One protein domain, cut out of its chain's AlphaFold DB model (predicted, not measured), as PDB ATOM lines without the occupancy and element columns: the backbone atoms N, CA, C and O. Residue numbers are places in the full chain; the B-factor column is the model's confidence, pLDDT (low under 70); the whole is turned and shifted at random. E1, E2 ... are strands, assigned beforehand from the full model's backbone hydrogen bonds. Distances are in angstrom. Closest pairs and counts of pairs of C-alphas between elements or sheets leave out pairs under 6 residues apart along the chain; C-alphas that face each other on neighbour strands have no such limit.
ATOM      1  N   LYS A  32       2.122 -17.106  -9.940       87.69
ATOM      2  CA  LYS A  32       3.413 -17.271  -9.273       87.69
ATOM      3  C   LYS A  32       3.244 -18.146  -8.039       87.69
ATOM      4  O   LYS A  32       2.163 -18.216  -7.454       87.69
ATOM      5  N   GLU A  33       4.323 -18.807  -7.648       89.69
ATOM      6  CA  GLU A  33       4.391 -19.598  -6.424       89.69
ATOM      7  C   GLU A  33       5.516 -19.067  -5.539       89.69
ATOM      8  O   GLU A  33       6.612 -18.781  -6.017       89.69
ATOM      9  N   GLY A  34       5.239 -18.933  -4.245       88.31
ATOM     10  CA  GLY A  34       6.212 -18.539  -3.232       88.31
ATOM     11  C   GLY A  34       6.059 -19.396  -1.982       88.31
ATOM     12  O   GLY A  34       4.965 -19.865  -1.679       88.31
ATOM     13  N   THR A  35       7.147 -19.612  -1.250       92.69
ATOM     14  CA  THR A  35       7.094 -20.209   0.094       92.69
ATOM     15  C   THR A  35       7.327 -19.115   1.126       92.69
ATOM     16  O   THR A  35       8.059 -18.155   0.875       92.69
ATOM     17  N   GLY A  36       6.634 -19.217   2.254       92.62
ATOM     18  CA  GLY A  36       6.751 -18.240   3.322       92.62
ATOM     19  C   GLY A  36       6.022 -18.648   4.590       92.62
ATOM     20  O   GLY A  36       5.513 -19.765   4.723       92.62
ATOM     21  N   ILE A  37       5.967 -17.713   5.531       94.56
ATOM     22  CA  ILE A  37       5.331 -17.884   6.834       94.56
ATOM     23  C   ILE A  37       4.074 -17.016   6.899       94.56
ATOM     24  O   ILE A  37       4.126 -15.811   6.654       94.56
ATOM     25  N   LEU A  38       2.941 -17.624   7.257       93.94
ATOM     26  CA  LEU A  38       1.710 -16.901   7.567       93.94
ATOM     27  C   LEU A  38       1.871 -16.108   8.863       93.94
ATOM     28  O   LEU A  38       2.114 -16.686   9.924       93.94
ATOM     29  N   VAL A  39       1.702 -14.790   8.767       93.69
ATOM     30  CA  VAL A  39       1.852 -13.859   9.892       93.69
ATOM     31  C   VAL A  39       0.487 -13.509  10.478       93.69
ATOM     32  O   VAL A  39       0.269 -13.654  11.679       93.69
ATOM     33  N   SER A  40      -0.452 -13.078   9.635       93.38
ATOM     34  CA  SER A  40      -1.814 -12.724  10.048       93.38
ATOM     35  C   SER A  40      -2.793 -12.778   8.876       93.38
ATOM     36  O   SER A  40      -2.391 -12.791   7.711       93.38
ATOM     37  N   ALA A  41      -4.091 -12.813   9.179       95.12
ATOM     38  CA  ALA A  41      -5.142 -12.711   8.177       95.12
ATOM     39  C   ALA A  41      -6.336 -11.934   8.735       95.12
ATOM     40  O   ALA A  41      -6.847 -12.266   9.806       95.12
ATOM     41  N   THR A  42      -6.775 -10.905   8.009       94.12
ATOM     42  CA  THR A  42      -7.857 -10.002   8.444       94.12
ATOM     43  C   THR A  42      -8.914  -9.887   7.355       94.12
ATOM     44  O   THR A  42      -8.572  -9.851   6.175       94.12
ATOM     45  N   LEU A  43     -10.192  -9.832   7.733       93.25
ATOM     46  CA  LEU A  43     -11.282  -9.566   6.797       93.25
ATOM     47  C   LEU A  43     -11.498  -8.055   6.654       93.25
ATOM     48  O   LEU A  43     -11.799  -7.380   7.634       93.25
ATOM     49  N   GLU A  44     -11.403  -7.545   5.432       93.62
ATOM     50  CA  GLU A  44     -11.771  -6.180   5.067       93.62
ATOM     51  C   GLU A  44     -12.897  -6.212   4.026       93.62
ATOM     52  O   GLU A  44     -12.691  -6.489   2.842       93.62
ATOM     53  N   GLY A  45     -14.129  -5.963   4.478       91.12
ATOM     54  CA  GLY A  45     -15.316  -6.097   3.635       91.12
ATOM     55  C   GLY A  45     -15.504  -7.541   3.160       91.12
ATOM     56  O   GLY A  45     -15.713  -8.440   3.970       91.12
ATOM     57  N   ALA A  46     -15.432  -7.762   1.845       91.12
ATOM     58  CA  ALA A  46     -15.536  -9.089   1.229       91.12
ATOM     59  C   ALA A  46     -14.171  -9.742   0.930       91.12
ATOM     60  O   ALA A  46     -14.126 -10.836   0.364       91.12
ATOM     61  N   THR A  47     -13.064  -9.095   1.305       94.19
ATOM     62  CA  THR A  47     -11.705  -9.530   0.963       94.19
ATOM     63  C   THR A  47     -10.918  -9.869   2.219       94.19
ATOM     64  O   THR A  47     -10.862  -9.101   3.173       94.19
ATOM     65  N   ILE A  48     -10.281 -11.030   2.222       95.69
ATOM     66  CA  ILE A  48      -9.346 -11.469   3.249       95.69
ATOM     67  C   ILE A  48      -7.956 -10.999   2.839       95.69
ATOM     68  O   ILE A  48      -7.467 -11.366   1.769       95.69
ATOM     69  N   LYS A  49      -7.312 -10.224   3.704       96.19
ATOM     70  CA  LYS A  49      -5.929  -9.784   3.545       96.19
ATOM     71  C   LYS A  49      -5.000 -10.719   4.295       96.19
ATOM     72  O   LYS A  49      -4.952 -10.701   5.527       96.19
ATOM     73  N   TRP A  50      -4.265 -11.529   3.548       95.50
ATOM     74  CA  TRP A  50      -3.283 -12.473   4.068       95.50
ATOM     75  C   TRP A  50      -1.914 -11.814   4.131       95.50
ATOM     76  O   TRP A  50      -1.320 -11.522   3.094       95.50
ATOM     77  N   LYS A  51      -1.393 -11.598   5.339       95.56
ATOM     78  CA  LYS A  51      -0.025 -11.125   5.541       95.56
ATOM     79  C   LYS A  51       0.921 -12.324   5.600       95.56
ATOM     80  O   LYS A  51       0.824 -13.151   6.512       95.56
ATOM     81  N   ILE A  52       1.831 -12.413   4.635       94.75
ATOM     82  CA  ILE A  52       2.776 -13.527   4.486       94.75
ATOM     83  C   ILE A  52       4.194 -12.977   4.388       94.75
ATOM     84  O   ILE A  52       4.467 -12.125   3.545       94.75
ATOM     85  N   ALA A  53       5.100 -13.477   5.224       94.88
ATOM     86  CA  ALA A  53       6.532 -13.242   5.085       94.88
ATOM     87  C   ALA A  53       7.100 -14.257   4.083       94.88
ATOM     88  O   ALA A  53       7.279 -15.424   4.430       94.88
ATOM     89  N   LEU A  54       7.307 -13.836   2.835       92.25
ATOM     90  CA  LEU A  54       7.874 -14.669   1.774       92.25
ATOM     91  C   LEU A  54       9.398 -14.724   1.898       92.25
ATOM     92  O   LEU A  54      10.037 -13.689   2.099       92.25
ATOM     93  N   ASP A  55       9.973 -15.913   1.707       85.44
ATOM     94  CA  ASP A  55      11.384 -16.202   2.012       85.44
ATOM     95  C   ASP A  55      12.383 -15.253   1.311       85.44
ATOM     96  O   ASP A  55      13.419 -14.929   1.880       85.44
ATOM     97  N   ASN A  56      12.062 -14.764   0.104       81.06
ATOM     98  CA  ASN A  56      12.959 -13.926  -0.711       81.06
ATOM     99  C   ASN A  56      12.406 -12.526  -1.033       81.06
ATOM    100  O   ASN A  56      13.057 -11.756  -1.737       81.06
ATOM    101  N   GLU A  57      11.202 -12.191  -0.565       82.25
ATOM    102  CA  GLU A  57      10.496 -10.962  -0.968       82.25
ATOM    103  C   GLU A  57      10.007 -10.115   0.216       82.25
ATOM    104  O   GLU A  57       9.421  -9.047   0.012       82.25
ATOM    105  N   GLY A  58      10.245 -10.577   1.446       89.44
ATOM    106  CA  GLY A  58       9.774  -9.923   2.663       89.44
ATOM    107  C   GLY A  58       8.273 -10.102   2.893       89.44
ATOM    108  O   GLY A  58       7.643 -11.034   2.393       89.44
ATOM    109  N   GLU A  59       7.684  -9.216   3.695       94.06
ATOM    110  CA  GLU A  59       6.254  -9.264   4.002       94.06
ATOM    111  C   GLU A  59       5.409  -8.738   2.834       94.06
ATOM    112  O   GLU A  59       5.567  -7.602   2.381       94.06
ATOM    113  N   LYS A  60       4.465  -9.558   2.372       93.25
ATOM    114  CA  LYS A  60       3.462  -9.206   1.364       93.25
ATOM    115  C   LYS A  60       2.064  -9.346   1.944       93.25
ATOM    116  O   LYS A  60       1.815 -10.184   2.811       93.25
ATOM    117  N   VAL A  61       1.150  -8.532   1.428       95.38
ATOM    118  CA  VAL A  61      -0.284  -8.655   1.689       95.38
ATOM    119  C   VAL A  61      -0.939  -9.161   0.416       95.38
ATOM    120  O   VAL A  61      -0.776  -8.553  -0.641       95.38
ATOM    121  N   LEU A  62      -1.618 -10.298   0.524       94.88
ATOM    122  CA  LEU A  62      -2.297 -10.946  -0.587       94.88
ATOM    123  C   LEU A  62      -3.799 -10.971  -0.329       94.88
ATOM    124  O   LEU A  62      -4.257 -11.456   0.709       94.88
ATOM    125  N   ASP A  63      -4.556 -10.503  -1.303       95.31
ATOM    126  CA  ASP A  63      -6.003 -10.414  -1.246       95.31
ATOM    127  C   ASP A  63      -6.634 -11.732  -1.704       95.31
ATOM    128  O   ASP A  63      -6.245 -12.316  -2.713       95.31
ATOM    129  N   MET A  64      -7.634 -12.212  -0.975       95.31
ATOM    130  CA  MET A  64      -8.439 -13.369  -1.367       95.31
ATOM    131  C   MET A  64      -9.905 -13.084  -1.069       95.31
ATOM    132  O   MET A  64     -10.238 -12.656   0.030       95.31
ATOM    133  N   ALA A  65     -10.801 -13.338  -2.016       92.94
ATOM    134  CA  ALA A  65     -12.229 -13.147  -1.775       92.94
ATOM    135  C   ALA A  65     -12.762 -14.132  -0.716       92.94
ATOM    136  O   ALA A  65     -12.389 -15.306  -0.705       92.94
ATOM    137  N   SER A  66     -13.665 -13.653   0.138       90.25
ATOM    138  CA  SER A  66     -14.540 -14.467   0.986       90.25
ATOM    139  C   SER A  66     -15.863 -14.731   0.237       90.25
ATOM    140  O   SER A  66     -16.325 -13.838  -0.476       90.25
ATOM    141  N   PRO A  67     -16.512 -15.905   0.363       92.94
ATOM    142  CA  PRO A  67     -16.153 -17.045   1.209       92.94
ATOM    143  C   PRO A  67     -14.950 -17.822   0.674       92.94
ATOM    144  O   PRO A  67     -14.611 -17.725  -0.502       92.94
ATOM    145  N   ILE A  68     -14.347 -18.642   1.535       94.12
ATOM    146  CA  ILE A  68     -13.236 -19.532   1.179       94.12
ATOM    147  C   ILE A  68     -13.582 -20.989   1.469       94.12
ATOM    148  O   ILE A  68     -14.515 -21.296   2.215       94.12
ATOM    149  N   ALA A  69     -12.811 -21.892   0.873       93.50
ATOM    150  CA  ALA A  69     -12.828 -23.310   1.176       93.50
ATOM    151  C   ALA A  69     -11.504 -23.745   1.809       93.50
ATOM    152  O   ALA A  69     -10.417 -23.385   1.345       93.50
ATOM    153  N   VAL A  70     -11.610 -24.568   2.847       94.06
ATOM    154  CA  VAL A  70     -10.486 -25.218   3.515       94.06
ATOM    155  C   VAL A  70     -10.597 -26.717   3.286       94.06
ATOM    156  O   VAL A  70     -11.591 -27.344   3.652       94.06
ATOM    157  N   GLN A  71      -9.566 -27.305   2.687       93.81
ATOM    158  CA  GLN A  71      -9.402 -28.753   2.628       93.81
ATOM    159  C   GLN A  71      -8.633 -29.211   3.856       93.81
ATOM    160  O   GLN A  71      -7.541 -28.700   4.129       93.81
ATOM    161  N   TYR A  72      -9.173 -30.185   4.576       93.06
ATOM    162  CA  TYR A  72      -8.621 -30.627   5.849       93.06
ATOM    163  C   TYR A  72      -8.778 -32.133   6.058       93.06
ATOM    164  O   TYR A  72      -9.508 -32.829   5.351       93.06
ATOM    165  N   THR A  73      -8.054 -32.637   7.048       92.38
ATOM    166  CA  THR A  73      -8.239 -33.974   7.613       92.38
ATOM    167  C   THR A  73      -8.488 -33.839   9.100       92.38
ATOM    168  O   THR A  73      -7.845 -33.016   9.750       92.38
ATOM    169  N   GLU A  74      -9.355 -34.671   9.655       92.19
ATOM    170  CA  GLU A  74      -9.526 -34.744  11.099       92.19
ATOM    171  C   GLU A  74      -8.580 -35.791  11.692       92.19
ATOM    172  O   GLU A  74      -8.504 -36.927  11.214       92.19
ATOM    173  N   LYS A  75      -7.816 -35.411  12.720       89.56
ATOM    174  CA  LYS A  75      -6.940 -36.325  13.459       89.56
ATOM    175  C   LYS A  75      -6.985 -35.972  14.938       89.56
ATOM    176  O   LYS A  75      -6.685 -34.839  15.297       89.56
ATOM    177  N   ASN A  76      -7.322 -36.942  15.788       89.00
ATOM    178  CA  ASN A  76      -7.432 -36.767  17.243       89.00
ATOM    179  C   ASN A  76      -8.367 -35.602  17.641       89.00
ATOM    180  O   ASN A  76      -8.013 -34.797  18.497       89.00
ATOM    181  N   GLY A  77      -9.518 -35.460  16.968       87.81
ATOM    182  CA  GLY A  77     -10.473 -34.365  17.202       87.81
ATOM    183  C   GLY A  77     -10.002 -32.983  16.730       87.81
ATOM    184  O   GLY A  77     -10.646 -31.980  17.022       87.81
ATOM    185  N   GLN A  78      -8.876 -32.898  16.011       91.19
ATOM    186  CA  GLN A  78      -8.341 -31.648  15.477       91.19
ATOM    187  C   GLN A  78      -8.500 -31.592  13.954       91.19
ATOM    188  O   GLN A  78      -8.083 -32.509  13.241       91.19
ATOM    189  N   MET A  79      -9.044 -30.484  13.446       94.31
ATOM    190  CA  MET A  79      -9.176 -30.220  12.011       94.31
ATOM    191  C   MET A  79      -7.864 -29.658  11.459       94.31
ATOM    192  O   MET A  79      -7.535 -28.489  11.655       94.31
ATOM    193  N   LEU A  80      -7.082 -30.500  10.787       93.62
ATOM    194  CA  LEU A  80      -5.783 -30.141  10.220       93.62
ATOM    195  C   LEU A  80      -5.957 -29.704   8.764       93.62
ATOM    196  O   LEU A  80      -6.201 -30.535   7.888       93.62
ATOM    197  N   ALA A  81      -5.831 -28.403   8.514       93.94
ATOM    198  CA  ALA A  81      -5.896 -27.837   7.177       93.94
ATOM    199  C   ALA A  81      -4.675 -28.242   6.349       93.94
ATOM    200  O   ALA A  81      -3.539 -28.283   6.829       93.94
ATOM    201  N   ARG A  82      -4.922 -28.492   5.068       92.31
ATOM    202  CA  ARG A  82      -3.899 -28.745   4.053       92.31
ATOM    203  C   ARG A  82      -3.867 -27.652   2.999       92.31
ATOM    204  O   ARG A  82      -2.792 -27.325   2.511       92.31
ATOM    205  N   ARG A  83      -5.033 -27.131   2.621       92.75
ATOM    206  CA  ARG A  83      -5.173 -26.128   1.567       92.75
ATOM    207  C   ARG A  83      -6.299 -25.168   1.899       92.75
ATOM    208  O   ARG A  83      -7.347 -25.599   2.370       92.75
ATOM    209  N   VAL A  84      -6.083 -23.900   1.601       94.19
ATOM    210  CA  VAL A  84      -7.047 -22.810   1.723       94.19
ATOM    211  C   VAL A  84      -7.111 -22.109   0.380       94.19
ATOM    212  O   VAL A  84      -6.075 -21.863  -0.238       94.19
ATOM    213  N   GLY A  85      -8.302 -21.805  -0.105       93.56
ATOM    214  CA  GLY A  85      -8.451 -21.099  -1.370       93.56
ATOM    215  C   GLY A  85      -9.896 -20.727  -1.660       93.56
ATOM    216  O   GLY A  85     -10.765 -20.921  -0.807       93.56
ATOM    217  N   PRO A  86     -10.173 -20.212  -2.866       90.62
ATOM    218  CA  PRO A  86     -11.527 -19.921  -3.283       90.62
ATOM    219  C   PRO A  86     -12.360 -21.212  -3.321       90.62
ATOM    220  O   PRO A  86     -11.811 -22.298  -3.565       90.62
ATOM    221  N   PRO A  87     -13.683 -21.111  -3.115       86.56
ATOM    222  CA  PRO A  87     -14.573 -22.254  -3.165       86.56
ATOM    223  C   PRO A  87     -14.428 -23.010  -4.488       86.56
ATOM    224  O   PRO A  87     -14.353 -22.384  -5.556       86.56
ATOM    225  N   PRO A  88     -14.370 -24.352  -4.460       79.44
ATOM    226  CA  PRO A  88     -14.401 -25.122  -5.689       79.44
ATOM    227  C   PRO A  88     -15.715 -24.847  -6.425       79.44
ATOM    228  O   PRO A  88     -16.753 -24.588  -5.817       79.44
ATOM    229  N   LYS A  89     -15.683 -24.931  -7.758       76.12
ATOM    230  CA  LYS A  89     -16.921 -24.893  -8.541       76.12
ATOM    231  C   LYS A  89     -17.857 -26.020  -8.069       76.12
ATOM    232  O   LYS A  89     -17.353 -27.116  -7.790       76.12
ATOM    233  N   PRO A  90     -19.181 -25.782  -8.025       62.22
ATOM    234  CA  PRO A  90     -20.160 -26.806  -7.673       62.22
ATOM    235  C   PRO A  90     -19.916 -28.102  -8.461       62.22
ATOM    236  O   PRO A  90     -19.643 -28.052  -9.662       62.22
ATOM    237  N   LEU A  98      -9.915 -36.510   2.423       82.00
ATOM    238  CA  LEU A  98      -9.840 -35.059   2.572       82.00
ATOM    239  C   LEU A  98     -11.242 -34.467   2.547       82.00
ATOM    240  O   LEU A  98     -11.922 -34.513   1.523       82.00
ATOM    241  N   LEU A  99     -11.630 -33.882   3.673       88.44
ATOM    242  CA  LEU A  99     -12.870 -33.139   3.825       88.44
ATOM    243  C   LEU A  99     -12.676 -31.710   3.311       88.44
ATOM    244  O   LEU A  99     -11.556 -31.197   3.261       88.44
ATOM    245  N   THR A 100     -13.770 -31.072   2.905       90.38
ATOM    246  CA  THR A 100     -13.775 -29.668   2.478       90.38
ATOM    247  C   THR A 100     -14.842 -28.927   3.266       90.38
ATOM    248  O   THR A 100     -16.008 -29.301   3.210       90.38
ATOM    249  N   ALA A 101     -14.442 -27.878   3.982       90.62
ATOM    250  CA  ALA A 101     -15.358 -26.942   4.621       90.62
ATOM    251  C   ALA A 101     -15.364 -25.639   3.824       90.62
ATOM    252  O   ALA A 101     -14.301 -25.110   3.498       90.62
ATOM    253  N   GLN A 102     -16.550 -25.125   3.515       92.12
ATOM    254  CA  GLN A 102     -16.737 -23.831   2.868       92.12
ATOM    255  C   GLN A 102     -17.476 -22.903   3.824       92.12
ATOM    256  O   GLN A 102     -18.471 -23.297   4.434       92.12
ATOM    257  N   GLY A 103     -16.998 -21.671   3.950       91.94
ATOM    258  CA  GLY A 103     -17.601 -20.722   4.871       91.94
ATOM    259  C   GLY A 103     -17.072 -19.307   4.721       91.94
ATOM    260  O   GLY A 103     -16.092 -19.049   4.014       91.94
ATOM    261  N   ALA A 104     -17.737 -18.388   5.412       92.81
ATOM    262  CA  ALA A 104     -17.252 -17.026   5.557       92.81
ATOM    263  C   ALA A 104     -16.054 -17.019   6.511       92.81
ATOM    264  O   ALA A 104     -16.097 -17.625   7.582       92.81
ATOM    265  N   PHE A 105     -14.980 -16.339   6.124       94.50
ATOM    266  CA  PHE A 105     -13.829 -16.161   7.000       94.50
ATOM    267  C   PHE A 105     -14.189 -15.265   8.191       94.50
ATOM    268  O   PHE A 105     -14.826 -14.230   8.011       94.50
ATOM    269  N   VAL A 106     -13.776 -15.669   9.393       93.81
ATOM    270  CA  VAL A 106     -13.998 -14.913  10.636       93.81
ATOM    271  C   VAL A 106     -12.689 -14.286  11.100       93.81
ATOM    272  O   VAL A 106     -12.597 -13.070  11.239       93.81
ATOM    273  N   LYS A 107     -11.659 -15.111  11.317       93.44
ATOM    274  CA  LYS A 107     -10.337 -14.656  11.764       93.44
ATOM    275  C   LYS A 107      -9.230 -15.644  11.413       93.44
ATOM    276  O   LYS A 107      -9.484 -16.839  11.238       93.44
ATOM    277  N   GLY A 108      -7.995 -15.145  11.373       94.12
ATOM    278  CA  GLY A 108      -6.794 -15.955  11.219       94.12
ATOM    279  C   GLY A 108      -5.665 -15.458  12.116       94.12
ATOM    280  O   GLY A 108      -5.281 -14.292  12.037       94.12
ATOM    281  N   GLU A 109      -5.134 -16.340  12.959       93.25
ATOM    282  CA  GLU A 109      -4.146 -15.992  13.986       93.25
ATOM    283  C   GLU A 109      -3.003 -17.014  14.052       93.25
ATOM    284  O   GLU A 109      -3.202 -18.226  13.918       93.25
ATOM    285  N   ALA A 110      -1.782 -16.526  14.275       92.38
ATOM    286  CA  ALA A 110      -0.622 -17.380  14.469       92.38
ATOM    287  C   ALA A 110      -0.647 -18.020  15.869       92.38
ATOM    288  O   ALA A 110      -0.796 -17.342  16.881       92.38
ATOM    289  N   GLN A 111      -0.452 -19.335  15.923       92.38
ATOM    290  CA  GLN A 111      -0.393 -20.148  17.137       92.38
ATOM    291  C   GLN A 111       0.889 -20.999  17.117       92.38
ATOM    292  O   GLN A 111       0.887 -22.213  16.878       92.38
ATOM    293  N   GLY A 112       2.031 -20.338  17.321       89.81
ATOM    294  CA  GLY A 112       3.351 -20.969  17.281       89.81
ATOM    295  C   GLY A 112       3.671 -21.557  15.902       89.81
ATOM    296  O   GLY A 112       3.802 -20.833  14.920       89.81
ATOM    297  N   LYS A 113       3.805 -22.889  15.817       92.00
ATOM    298  CA  LYS A 113       4.127 -23.606  14.561       92.00
ATOM    299  C   LYS A 113       2.924 -23.799  13.628       92.00
ATOM    300  O   LYS A 113       3.072 -24.404  12.561       92.00
ATOM    301  N   ARG A 114       1.735 -23.359  14.042       93.62
ATOM    302  CA  ARG A 114       0.516 -23.429  13.239       93.62
ATOM    303  C   ARG A 114      -0.157 -22.068  13.134       93.62
ATOM    304  O   ARG A 114       0.065 -21.186  13.953       93.62
ATOM    305  N   PHE A 115      -1.013 -21.944  12.139       95.44
ATOM    306  CA  PHE A 115      -1.884 -20.819  11.888       95.44
ATOM    307  C   PHE A 115      -3.331 -21.310  11.993       95.44
ATOM    308  O   PHE A 115      -3.725 -22.252  11.297       95.44
ATOM    309  N   ALA A 116      -4.096 -20.731  12.911       96.19
ATOM    310  CA  ALA A 116      -5.487 -21.083  13.147       96.19
ATOM    311  C   ALA A 116      -6.385 -20.235  12.244       96.19
ATOM    312  O   ALA A 116      -6.301 -19.009  12.262       96.19
ATOM    313  N   ILE A 117      -7.243 -20.885  11.462       96.56
ATOM    314  CA  ILE A 117      -8.169 -20.250  10.521       96.56
ATOM    315  C   ILE A 117      -9.579 -20.574  10.978       96.56
ATOM    316  O   ILE A 117      -9.966 -21.739  10.987       96.56
ATOM    317  N   THR A 118     -10.350 -19.559  11.350       95.44
ATOM    318  CA  THR A 118     -11.732 -19.737  11.804       95.44
ATOM    319  C   THR A 118     -12.693 -19.354  10.689       95.44
ATOM    320  O   THR A 118     -12.628 -18.233  10.173       95.44
ATOM    321  N   LEU A 119     -13.578 -20.278  10.319       95.19
ATOM    322  CA  LEU A 119     -14.651 -20.051   9.355       95.19
ATOM    323  C   LEU A 119     -16.008 -20.203  10.025       95.19
ATOM    324  O   LEU A 119     -16.190 -21.084  10.861       95.19
ATOM    325  N   LYS A 120     -16.984 -19.429   9.565       94.06
ATOM    326  CA  LYS A 120     -18.399 -19.691   9.808       94.06
ATOM    327  C   LYS A 120     -18.917 -20.592   8.687       94.06
ATOM    328  O   LYS A 120     -19.069 -20.142   7.549       94.06
ATOM    329  N   VAL A 121     -19.105 -21.873   9.001       90.38
ATOM    330  CA  VAL A 121     -19.491 -22.939   8.064       90.38
ATOM    331  C   VAL A 121     -20.992 -23.196   8.186       90.38
ATOM    332  O   VAL A 121     -21.498 -23.386   9.291       90.38
ATOM    333  N   GLY A 122     -21.696 -23.226   7.053       83.88
ATOM    334  CA  GLY A 122     -23.157 -23.347   6.985       83.88
ATOM    335  C   GLY A 122     -23.868 -22.008   6.763       83.88
ATOM    336  O   GLY A 122     -23.239 -20.955   6.683       83.88
ATOM    337  N   GLU A 123     -25.195 -22.055   6.658       75.00
ATOM    338  CA  GLU A 123     -26.049 -20.892   6.389       75.00
ATOM    339  C   GLU A 123     -27.143 -20.755   7.459       75.00
ATOM    340  O   GLU A 123     -27.628 -21.747   8.012       75.00
ATOM    341  N   GLY A 124     -27.534 -19.512   7.756       71.62
ATOM    342  CA  GLY A 124     -28.609 -19.209   8.706       71.62
ATOM    343  C   GLY A 124     -28.315 -19.671  10.140       71.62
ATOM    344  O   GLY A 124     -27.195 -19.541  10.632       71.62
ATOM    345  N   GLU A 125     -29.328 -20.215  10.816       72.44
ATOM    346  CA  GLU A 125     -29.258 -20.645  12.225       72.44
ATOM    347  C   GLU A 125     -28.348 -21.861  12.465       72.44
ATOM    348  O   GLU A 125     -27.961 -22.131  13.598       72.44
ATOM    349  N   LYS A 126     -27.973 -22.590  11.406       74.75
ATOM    350  CA  LYS A 126     -27.077 -23.757  11.486       74.75
ATOM    351  C   LYS A 126     -25.606 -23.403  11.277       74.75
ATOM    352  O   LYS A 126     -24.761 -24.295  11.269       74.75
ATOM    353  N   ALA A 127     -25.301 -22.125  11.061       85.19
ATOM    354  CA  ALA A 127     -23.944 -21.680  10.813       85.19
ATOM    355  C   ALA A 127     -23.110 -21.744  12.102       85.19
ATOM    356  O   ALA A 127     -23.382 -21.016  13.058       85.19
ATOM    357  N   ALA A 128     -22.081 -22.586  12.106       89.44
ATOM    358  CA  ALA A 128     -21.193 -22.788  13.246       89.44
ATOM    359  C   ALA A 128     -19.779 -22.293  12.933       89.44
ATOM    360  O   ALA A 128     -19.291 -22.434  11.809       89.44
ATOM    361  N   GLU A 129     -19.108 -21.732  13.936       94.31
ATOM    362  CA  GLU A 129     -17.690 -21.407  13.828       94.31
ATOM    363  C   GLU A 129     -16.845 -22.675  13.965       94.31
ATOM    364  O   GLU A 129     -17.032 -23.478  14.879       94.31
ATOM    365  N   GLN A 130     -15.918 -22.863  13.033       94.50
ATOM    366  CA  GLN A 130     -15.004 -23.995  12.989       94.50
ATOM    367  C   GLN A 130     -13.580 -23.498  12.773       94.50
ATOM    368  O   GLN A 130     -13.328 -22.687  11.879       94.50
ATOM    369  N   THR A 131     -12.646 -24.019  13.570       96.12
ATOM    370  CA  THR A 131     -11.231 -23.632  13.523       96.12
ATOM    371  C   THR A 131     -10.382 -24.727  12.897       96.12
ATOM    372  O   THR A 131     -10.288 -25.841  13.411       96.12
ATOM    373  N   PHE A 132      -9.704 -24.383  11.809       95.94
ATOM    374  CA  PHE A 132      -8.817 -25.259  11.059       95.94
ATOM    375  C   PHE A 132      -7.361 -24.871  11.299       95.94
ATOM    376  O   PHE A 132      -6.988 -23.703  11.208       95.94
ATOM    377  N   MET A 133      -6.520 -25.861  11.574       95.75
ATOM    378  CA  MET A 133      -5.114 -25.661  11.904       95.75
ATOM    379  C   MET A 133      -4.238 -25.939  10.689       95.75
ATOM    380  O   MET A 133      -4.065 -27.096  10.302       95.75
ATOM    381  N   LEU A 134      -3.657 -24.893  10.110       94.69
ATOM    382  CA  LEU A 134      -2.692 -24.979   9.013       94.69
ATOM    383  C   LEU A 134      -1.263 -24.880   9.578       94.69
ATOM    384  O   LEU A 134      -1.061 -24.181  10.567       94.69
ATOM    385  N   PRO A 135      -0.238 -25.546   9.026       94.50
ATOM    386  CA  PRO A 135       1.149 -25.225   9.366       94.50
ATOM    387  C   PRO A 135       1.462 -23.752   9.063       94.50
ATOM    388  O   PRO A 135       1.008 -23.239   8.045       94.50
ATOM    389  N   SER A 136       2.246 -23.075   9.911       92.88
ATOM    390  CA  SER A 136       2.577 -21.657   9.673       92.88
ATOM    391  C   SER A 136       3.394 -21.458   8.395       92.88
ATOM    392  O   SER A 136       3.265 -20.428   7.746       92.88
ATOM    393  N   GLN A 137       4.221 -22.444   8.025       94.69
ATOM    394  CA  GLN A 137       4.974 -22.433   6.772       94.69
ATOM    395  C   GLN A 137       4.110 -22.961   5.624       94.69
ATOM    396  O   GLN A 137       3.727 -24.140   5.601       94.69
ATOM    397  N   VAL A 138       3.859 -22.109   4.636       93.88
ATOM    398  CA  VAL A 138       2.970 -22.393   3.508       93.88
ATOM    399  C   VAL A 138       3.640 -22.115   2.172       93.88
ATOM    400  O   VAL A 138       4.493 -21.239   2.051       93.88
ATOM    401  N   THR A 139       3.186 -22.834   1.155       93.94
ATOM    402  CA  THR A 139       3.367 -22.466  -0.245       93.94
ATOM    403  C   THR A 139       2.129 -21.690  -0.685       93.94
ATOM    404  O   THR A 139       1.005 -22.175  -0.551       93.94
ATOM    405  N   VAL A 140       2.317 -20.479  -1.194       92.94
ATOM    406  CA  VAL A 140       1.251 -19.637  -1.729       92.94
ATOM    407  C   VAL A 140       1.335 -19.582  -3.245       92.94
ATOM    408  O   VAL A 140       2.381 -19.273  -3.807       92.94
ATOM    409  N   SER A 141       0.211 -19.855  -3.901       92.88
ATOM    410  CA  SER A 141       0.005 -19.522  -5.307       92.88
ATOM    411  C   SER A 141      -0.709 -18.178  -5.370       92.88
ATOM    412  O   SER A 141      -1.760 -18.014  -4.743       92.88
ATOM    413  N   TYR A 142      -0.145 -17.211  -6.085       91.56
ATOM    414  CA  TYR A 142      -0.674 -15.855  -6.175       91.56
ATOM    415  C   TYR A 142      -0.556 -15.294  -7.591       91.56
ATOM    416  O   TYR A 142       0.257 -15.735  -8.399       91.56
ATOM    417  N   GLN A 143      -1.396 -14.320  -7.901       91.25
ATOM    418  CA  GLN A 143      -1.376 -13.586  -9.154       91.25
ATOM    419  C   GLN A 143      -0.863 -12.171  -8.893       91.25
ATOM    420  O   GLN A 143      -1.342 -11.482  -7.987       91.25
ATOM    421  N   GLU A 144       0.107 -11.738  -9.694       85.31
ATOM    422  CA  GLU A 144       0.573 -10.355  -9.666       85.31
ATOM    423  C   GLU A 144      -0.450  -9.418 -10.307       85.31
ATOM    424  O   GLU A 144      -1.029  -9.705 -11.356       85.31
ATOM    425  N   GLY A 145      -0.661  -8.286  -9.649       80.19
ATOM    426  CA  GLY A 145      -1.574  -7.229 -10.057       80.19
ATOM    427  C   GLY A 145      -1.750  -6.229  -8.914       80.19
ATOM    428  O   GLY A 145      -1.303  -6.495  -7.798       80.19
ATOM    429  N   PRO A 146      -2.359  -5.063  -9.163       80.44
ATOM    430  CA  PRO A 146      -2.888  -4.208  -8.112       80.44
ATOM    431  C   PRO A 146      -4.380  -4.543  -7.887       80.44
ATOM    432  O   PRO A 146      -5.206  -4.131  -8.705       80.44
ATOM    433  N   PRO A 147      -4.770  -5.273  -6.823       85.38
ATOM    434  CA  PRO A 147      -3.956  -5.816  -5.728       85.38
ATOM    435  C   PRO A 147      -3.366  -7.211  -6.011       85.38
ATOM    436  O   PRO A 147      -3.850  -7.964  -6.861       85.38
ATOM    437  N   LEU A 148      -2.319  -7.567  -5.257       90.31
ATOM    438  CA  LEU A 148      -1.734  -8.910  -5.266       90.31
ATOM    439  C   LEU A 148      -2.788  -9.894  -4.771       90.31
ATOM    440  O   LEU A 148      -3.291  -9.741  -3.664       90.31
ATOM    441  N   THR A 149      -3.119 -10.904  -5.569       92.50
ATOM    442  CA  THR A 149      -4.251 -11.792  -5.269       92.50
ATOM    443  C   THR A 149      -3.761 -13.194  -4.931       92.50
ATOM    444  O   THR A 149      -3.120 -13.840  -5.759       92.50
ATOM    445  N   ALA A 150      -4.076 -13.707  -3.743       91.69
ATOM    446  CA  ALA A 150      -3.824 -15.100  -3.391       91.69
ATOM    447  C   ALA A 150      -4.855 -16.022  -4.059       91.69
ATOM    448  O   ALA A 150      -6.066 -15.872  -3.888       91.69
ATOM    449  N   LEU A 151      -4.362 -17.026  -4.781       90.62
ATOM    450  CA  LEU A 151      -5.170 -18.068  -5.411       90.62
ATOM    451  C   LEU A 151      -5.318 -19.290  -4.503       90.62
ATOM    452  O   LEU A 151      -6.380 -19.903  -4.469       90.62
ATOM    453  N   SER A 152      -4.271 -19.658  -3.764       92.19
ATOM    454  CA  SER A 152      -4.362 -20.670  -2.708       92.19
ATOM    455  C   SER A 152      -3.169 -20.638  -1.763       92.19
ATOM    456  O   SER A 152      -2.060 -20.308  -2.173       92.19
ATOM    457  N   LEU A 153      -3.398 -21.058  -0.521       93.62
ATOM    458  CA  LEU A 153      -2.385 -21.317   0.498       93.62
ATOM    459  C   LEU A 153      -2.352 -22.816   0.769       93.62
ATOM    460  O   LEU A 153      -3.378 -23.405   1.112       93.62
ATOM    461  N   GLU A 154      -1.196 -23.444   0.626       93.06
ATOM    462  CA  GLU A 154      -1.016 -24.875   0.840       93.06
ATOM    463  C   GLU A 154       0.016 -25.131   1.926       93.06
ATOM    464  O   GLU A 154       1.051 -24.476   2.000       93.06
ATOM    465  N   ALA A 155      -0.257 -26.119   2.776       89.00
ATOM    466  CA  ALA A 155       0.735 -26.641   3.694       89.00
ATOM    467  C   ALA A 155       1.953 -27.088   2.882       89.00
ATOM    468  O   ALA A 155       1.827 -27.936   1.990       89.00
ATOM    469  N   THR A 156       3.123 -26.536   3.209       83.19
ATOM    470  CA  THR A 156       4.368 -26.907   2.537       83.19
ATOM    471  C   THR A 156       4.557 -28.408   2.700       83.19
ATOM    472  O   THR A 156       4.736 -28.910   3.816       83.19
TER     473      THR A 156
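What this domain is: This is residues 32 to 90 and 98 to 156 of the 183 residues of an uncharacterized protein of Planctomycetes bacterium (UniProt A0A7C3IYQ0). Ten strands form one strongly curled sheet that wraps into a flattened, hollow barrel. E3, E2, E1, E6, E7 and E8 make a curved wall over one side, E9, E10, E5 and E4 cover the other with their strands crossed to it, and the bent E1 and E6 pass from one side to the other. The printed part has 118 residues, with no named helix and strands E1 to E10 in chain order; the sheet order is E3 E2 E1 E9 E10 E5 E4 E6 E7 E8, all antiparallel. The class is all strand, and the whole is compact, with a radius of gyration of the C-alphas of 13.4 A and spans of 42 by 30 by 23 A.

How they stand to each other: Across the strongly twisted sheet stand E3, residues 58 to 65, E2, 47 to 54, E1, 32 to 44, E9, 137 to 143, E10, 149 to 155, E5, 78 to 85, E4, 68 to 75, E6, 99 to 111, E7, 114 to 121, and E8, 128 to 135. E1 E2 E3 and E6 E7 E8 are meanders, each strand the antiparallel neighbour of the one before. N 50 of E2 and O 62 of E3 are within hydrogen-bond range at 2.8 A, and so are N 49 of E2 and O 42 of E1 at 2.8 A. E1 bends by 107 degrees at residue 35; N 34 and O 140 of E9 are 2.9 A apart. N 84 of E5 and O 153 of E10 are 2.8 A apart. E6 bends by 108 degrees at residue 104 and is staggered, with residues 99 to 103 beside E4 and 103 to 111 beside E7; N 101 and O 70 are 2.9 A apart, N 116 and O 109 2.8 A. It is a folded sheet, one sheet bent back into two leaves: E3 E2 E1 E9 E10 E5 E4 face E7 E8, with E6 as the hinge. The closest C-alphas of E1 and E6, Ala 41 and Gly 108, are 4.7 A apart. Those of E5 and E8, Ala 81 and Leu 134, are 4.7 A apart, and those of E3 and E10, Asp 63 and Thr 149, 4.6 A.

Where its parts are: E1 begins at C-alpha 32 (3.413, -17.271, -9.273) and measures 23.6 A. E8 measures 22.8 A, E3 22.7 A and E6 22.4 A. E10 ends at C-alpha 155 (0.735, -26.641, 3.694).

The domain as a whole: The C-alphas farthest apart, those of Asn 56 and Glu 125, are 44.7 A apart. Residues 91 to 97 are not printed, and C-alphas 90 and 98 stand 16.7 A apart across that cut. Of the links printed whole, E7 to E8 is short and the others are tight. Mean pLDDT of the printed part is 90.8; residue 90 is under 70.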